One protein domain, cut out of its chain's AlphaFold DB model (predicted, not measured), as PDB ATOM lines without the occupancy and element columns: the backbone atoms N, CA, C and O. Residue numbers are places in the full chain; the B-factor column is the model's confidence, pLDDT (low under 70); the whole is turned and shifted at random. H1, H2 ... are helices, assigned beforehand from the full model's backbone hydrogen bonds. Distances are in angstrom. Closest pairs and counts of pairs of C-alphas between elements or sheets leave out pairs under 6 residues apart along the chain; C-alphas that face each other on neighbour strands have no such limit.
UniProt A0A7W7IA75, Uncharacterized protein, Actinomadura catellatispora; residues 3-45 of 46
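What this domain is: This is residues 3 to 45 of the 46 residues of an uncharacterized protein of Actinomadura catellatispora (UniProt A0A7W7IA75). There is little regular structure here: the chain runs as an open loop from a free arm, residues 4 to 10, out to short H1, then folds back through residues 22 to 35 to H2. Residues 14 to 15 pair antiparallel with 32 to 33, tying the two legs together. The printed part has 43 residues, 12 of them in two named helices, H1 then H2, with no named strand: all helix. It is loose, with a radius of gyration of the C-alphas of 12.9 A and spans of 34 by 25 by 14 A.

How they stand to each other: From Glu 3, go on to H1, residues 18 to 21, which is apart from H2, residues 36 to 43. In H2 every O i to N i+4 pair is within hydrogen-bond range; H1 is too short for such a pair.

Where its parts are: Find C-alpha 18 at (-50.950, -4.850, 2.189), where H1 begins; it spans 5.2 A. H2 runs 10.8 A from C-alpha 36 to C-alpha 43 at (-27.293, -1.880, 13.873).

The domain as a whole: The C-alphas of Glu 19 and Ala 45, the two farthest apart, are 34.4 A apart. The printed part has no cut; the link from H1 to H2 is long, 14 residues. Residue 45 is under pLDDT 70.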
ATOM      1  N   GLU A   3     -29.742 -18.763  11.657       87.94
ATOM      2  CA  GLU A   3     -28.939 -18.725  10.438       87.94
ATOM      3  C   GLU A   3     -29.272 -19.942   9.567       87.94
ATOM      4  O   GLU A   3     -29.516 -21.036  10.081       87.94
ATOM      5  N   THR A   4     -29.328 -19.740   8.255       89.31
ATOM      6  CA  THR A   4     -29.581 -20.806   7.280       89.31
ATOM      7  C   THR A   4     -28.316 -21.142   6.500       89.31
ATOM      8  O   THR A   4     -27.383 -20.345   6.416       89.31
ATOM      9  N   GLU A   5     -28.314 -22.297   5.836       93.19
ATOM     10  CA  GLU A   5     -27.221 -22.724   4.949       93.19
ATOM     11  C   GLU A   5     -26.968 -21.746   3.786       93.19
ATOM     12  O   GLU A   5     -25.864 -21.685   3.248       93.19
ATOM     13  N   ASN A   6     -27.957 -20.912   3.448       91.19
ATOM     14  CA  ASN A   6     -27.849 -19.883   2.417       91.19
ATOM     15  C   ASN A   6     -27.195 -18.582   2.918       91.19
ATOM     16  O   ASN A   6     -27.251 -17.574   2.216       91.19
ATOM     17  N   LYS A   7     -26.605 -18.573   4.125       86.06
ATOM     18  CA  LYS A   7     -26.059 -17.370   4.790       86.06
ATOM     19  C   LYS A   7     -27.096 -16.254   4.949       86.06
ATOM     20  O   LYS A   7     -26.781 -15.067   4.883       86.06
ATOM     21  N   THR A   8     -28.354 -16.641   5.135       83.88
ATOM     22  CA  THR A   8     -29.453 -15.728   5.461       83.88
ATOM     23  C   THR A   8     -29.915 -15.960   6.887       83.88
ATOM     24  O   THR A   8     -29.619 -16.984   7.503       83.88
ATOM     25  N   ILE A   9     -30.670 -15.000   7.409       83.56
ATOM     26  CA  ILE A   9     -31.182 -15.037   8.769       83.56
ATOM     27  C   ILE A   9     -32.705 -15.097   8.717       83.56
ATOM     28  O   ILE A   9     -33.355 -14.212   8.166       83.56
ATOM     29  N   VAL A  10     -33.278 -16.110   9.357       83.06
ATOM     30  CA  VAL A  10     -34.714 -16.192   9.617       83.06
ATOM     31  C   VAL A  10     -35.027 -15.435  10.901       83.06
ATOM     32  O   VAL A  10     -34.533 -15.760  11.990       83.06
ATOM     33  N   VAL A  11     -35.885 -14.429  10.774       82.62
ATOM     34  CA  VAL A  11     -36.418 -13.639  11.885       82.62
ATOM     35  C   VAL A  11     -37.898 -13.950  12.077       82.62
ATOM     36  O   VAL A  11     -38.615 -14.243  11.124       82.62
ATOM     37  N   GLN A  12     -38.355 -13.904  13.327       80.44
ATOM     38  CA  GLN A  12     -39.779 -13.999  13.620       80.44
ATOM     39  C   GLN A  12     -40.425 -12.663  13.250       80.44
ATOM     40  O   GLN A  12     -40.036 -11.622  13.782       80.44
ATOM     41  N   GLY A  13     -41.389 -12.708  12.340       81.94
ATOM     42  CA  GLY A  13     -42.168 -11.553  11.920       81.94
ATOM     43  C   GLY A  13     -43.647 -11.896  11.821       81.94
ATOM     44  O   GLY A  13     -44.048 -13.046  12.020       81.94
ATOM     45  N   PHE A  14     -44.447 -10.888  11.507       84.62
ATOM     46  CA  PHE A  14     -45.876 -11.026  11.249       84.62
ATOM     47  C   PHE A  14     -46.132 -10.775   9.770       84.62
ATOM     48  O   PHE A  14     -45.521  -9.885   9.187       84.62
ATOM     49  N   VAL A  15     -47.007 -11.567   9.148       84.12
ATOM     50  CA  VAL A  15     -47.401 -11.316   7.758       84.12
ATOM     51  C   VAL A  15     -48.099  -9.964   7.696       84.12
ATOM     52  O   VAL A  15     -49.028  -9.711   8.463       84.12
ATOM     53  N   VAL A  16     -47.640  -9.108   6.788       83.62
ATOM     54  CA  VAL A  16     -48.268  -7.814   6.550       83.62
ATOM     55  C   VAL A  16     -49.481  -8.001   5.661       83.62
ATOM     56  O   VAL A  16     -49.400  -8.643   4.618       83.62
ATOM     57  N   ASP A  17     -50.584  -7.387   6.066       83.00
ATOM     58  CA  ASP A  17     -51.731  -7.157   5.203       83.00
ATOM     59  C   ASP A  17     -51.476  -5.883   4.366       83.00
ATOM     60  O   ASP A  17     -51.433  -4.776   4.929       83.00
ATOM     61  N   PRO A  18     -51.261  -5.997   3.041       77.44
ATOM     62  CA  PRO A  18     -50.950  -4.850   2.189       77.44
ATOM     63  C   PRO A  18     -52.091  -3.826   2.150       77.44
ATOM     64  O   PRO A  18     -51.836  -2.620   2.097       77.44
ATOM     65  N   GLU A  19     -53.346  -4.282   2.253       79.81
ATOM     66  CA  GLU A  19     -54.523  -3.408   2.209       79.81
ATOM     67  C   GLU A  19     -54.596  -2.509   3.445       79.81
ATOM     68  O   GLU A  19     -54.986  -1.343   3.362       79.81
ATOM     69  N   ARG A  20     -54.160  -3.023   4.600       81.25
ATOM     70  CA  ARG A  20     -54.164  -2.280   5.871       81.25
ATOM     71  C   ARG A  20     -52.971  -1.348   6.038       81.25
ATOM     72  O   ARG A  20     -53.039  -0.426   6.849       81.25
ATOM     73  N   THR A  21     -51.887  -1.595   5.310       80.12
ATOM     74  CA  THR A  21     -50.632  -0.838   5.427       80.12
ATOM     75  C   THR A  21     -50.443   0.199   4.325       80.12
ATOM     76  O   THR A  21     -49.552   1.041   4.435       80.12
ATOM     77  N   GLY A  22     -51.275   0.174   3.279       82.88
ATOM     78  CA  GLY A  22     -51.125   1.059   2.122       82.88
ATOM     79  C   GLY A  22     -49.852   0.774   1.319       82.88
ATOM     80  O   GLY A  22     -49.395   1.633   0.565       82.88
ATOM     81  N   LEU A  23     -49.260  -0.409   1.499       83.12
ATOM     82  CA  LEU A  23     -48.065  -0.831   0.784       83.12
ATOM     83  C   LEU A  23     -48.452  -1.393  -0.584       83.12
ATOM     84  O   LEU A  23     -49.252  -2.319  -0.690       83.12
ATOM     85  N   ALA A  24     -47.828  -0.866  -1.635       85.06
ATOM     86  CA  ALA A  24     -47.873  -1.475  -2.957       85.06
ATOM     87  C   ALA A  24     -46.753  -2.519  -3.057       85.06
ATOM     88  O   ALA A  24     -45.589  -2.162  -3.243       85.06
ATOM     89  N   LEU A  25     -47.098  -3.799  -2.906       82.06
ATOM     90  CA  LEU A  25     -46.155  -4.905  -3.095       82.06
ATOM     91  C   LEU A  25     -46.155  -5.368  -4.561       82.06
ATOM     92  O   LEU A  25     -47.232  -5.475  -5.158       82.06
ATOM     93  N   PRO A  26     -44.986  -5.658  -5.158       86.75
ATOM     94  CA  PRO A  26     -44.922  -6.266  -6.481       86.75
ATOM     95  C   PRO A  26     -45.625  -7.636  -6.531       86.75
ATOM     96  O   PRO A  26     -45.716  -8.333  -5.515       86.75
ATOM     97  N   PRO A  27     -46.117  -8.070  -7.706       83.88
ATOM     98  CA  PRO A  27     -46.764  -9.370  -7.843       83.88
ATOM     99  C   PRO A  27     -45.844 -10.520  -7.413       83.88
ATOM    100  O   PRO A  27     -44.740 -10.665  -7.930       83.88
ATOM    101  N   GLY A  28     -46.325 -11.361  -6.497       85.81
ATOM    102  CA  GLY A  28     -45.569 -12.502  -5.970       85.81
ATOM    103  C   GLY A  28     -44.635 -12.168  -4.802       85.81
ATOM    104  O   GLY A  28     -44.040 -13.085  -4.241       85.81
ATOM    105  N   GLU A  29     -44.536 -10.900  -4.402       83.06
ATOM    106  CA  GLU A  29     -43.788 -10.494  -3.213       83.06
ATOM    107  C   GLU A  29     -44.688 -10.437  -1.972       83.06
ATOM    108  O   GLU A  29     -45.874 -10.108  -2.040       83.06
ATOM    109  N   GLY A  30     -44.107 -10.767  -0.819       83.69
ATOM    110  CA  GLY A  30     -44.751 -10.667   0.487       83.69
ATOM    111  C   GLY A  30     -43.952  -9.750   1.405       83.69
ATOM    112  O   GLY A  30     -42.726  -9.691   1.317       83.69
ATOM    113  N   ALA A  31     -44.641  -9.058   2.306       85.06
ATOM    114  CA  ALA A  31     -44.009  -8.245   3.336       85.06
ATOM    115  C   ALA A  31     -44.228  -8.854   4.722       85.06
ATOM    116  O   ALA A  31     -45.252  -9.486   4.998       85.06
ATOM    117  N   VAL A  32     -43.249  -8.642   5.598       87.44
ATOM    118  CA  VAL A  32     -43.322  -9.027   7.006       87.44
ATOM    119  C   VAL A  32     -42.993  -7.841   7.900       87.44
ATOM    120  O   VAL A  32     -42.083  -7.061   7.627       87.44
ATOM    121  N   GLU A  33     -43.730  -7.725   8.992       84.81
ATOM    122  CA  GLU A  33     -43.467  -6.778  10.062       84.81
ATOM    123  C   GLU A  33     -42.482  -7.401  11.046       84.81
ATOM    124  O   GLU A  33     -42.713  -8.488  11.585       84.81
ATOM    125  N   ILE A  34     -41.378  -6.695  11.287       85.62
ATOM    126  CA  ILE A  34     -40.336  -7.103  12.226       85.62
ATOM    127  C   ILE A  34     -40.306  -6.085  13.375       85.62
ATOM    128  O   ILE A  34     -40.276  -4.879  13.116       85.62
ATOM    129  N   PRO A  35     -40.279  -6.524  14.647       84.75
ATOM    130  CA  PRO A  35     -40.136  -5.613  15.775       84.75
ATOM    131  C   PRO A  35     -38.872  -4.744  15.683       84.75
ATOM    132  O   PRO A  35     -37.761  -5.258  15.546       84.75
ATOM    133  N   ARG A  36     -39.034  -3.420  15.830       86.19
ATOM    134  CA  ARG A  36     -37.953  -2.424  15.675       86.19
ATOM    135  C   ARG A  36     -36.705  -2.733  16.515       86.19
ATOM    136  O   ARG A  36     -35.598  -2.639  15.995       86.19
ATOM    137  N   TYR A  37     -36.871  -3.188  17.760       84.06
ATOM    138  CA  TYR A  37     -35.750  -3.507  18.658       84.06
ATOM    139  C   TYR A  37     -34.825  -4.619  18.129       84.06
ATOM    140  O   TYR A  37     -33.698  -4.774  18.604       84.06
ATOM    141  N   ILE A  38     -35.290  -5.455  17.191       82.44
ATOM    142  CA  ILE A  38     -34.454  -6.484  16.558       82.44
ATOM    143  C   ILE A  38     -33.453  -5.820  15.608       82.44
ATOM    144  O   ILE A  38     -32.280  -6.178  15.632       82.44
ATOM    145  N   LEU A  39     -33.898  -4.823  14.836       81.38
ATOM    146  CA  LEU A  39     -33.041  -4.065  13.923       81.38
ATOM    147  C   LEU A  39     -32.081  -3.151  14.680       81.38
ATOM    148  O   LEU A  39     -30.904  -3.102  14.350       81.38
ATOM    149  N   GLU A  40     -32.552  -2.479  15.730       85.81
ATOM    150  CA  GLU A  40     -31.705  -1.605  16.554       85.81
ATOM    151  C   GLU A  40     -30.533  -2.368  17.180       85.81
ATOM    152  O   GLU A  40     -29.407  -1.884  17.167       85.81
ATOM    153  N   ARG A  41     -30.769  -3.595  17.667       81.06
ATOM    154  CA  ARG A  41     -29.691  -4.448  18.192       81.06
ATOM    155  C   ARG A  41     -28.713  -4.909  17.116       81.06
ATOM    156  O   ARG A  41     -27.541  -5.064  17.428       81.06
ATOM    157  N   ALA A  42     -29.183  -5.137  15.889       76.81
ATOM    158  CA  ALA A  42     -28.311  -5.496  14.775       76.81
ATOM    159  C   ALA A  42     -27.436  -4.311  14.337       76.81
ATOM    160  O   ALA A  42     -26.247  -4.490  14.123       76.81
ATOM    161  N   LEU A  43     -28.005  -3.102  14.266       79.75
ATOM    162  CA  LEU A  43     -27.293  -1.880  13.873       79.75
ATOM    163  C   LEU A  43     -26.334  -1.357  14.953       79.75
ATOM    164  O   LEU A  43     -25.369  -0.683  14.630       79.75
ATOM    165  N   ALA A  44     -26.606  -1.634  16.229       78.69
ATOM    166  CA  ALA A  44     -25.730  -1.253  17.340       78.69
ATOM    167  C   ALA A  44     -24.555  -2.226  17.562       78.69
ATOM    168  O   ALA A  44     -23.755  -2.004  18.468       78.69
ATOM    169  N   ALA A  45     -24.499  -3.328  16.808       65.62
ATOM    170  CA  ALA A  45     -23.425  -4.315  16.882       65.62
ATOM    171  C   ALA A  45     -22.241  -4.007  15.938       65.62
ATOM    172  O   ALA A  45     -21.276  -4.770  15.956       65.62
TER     173      ALA A  45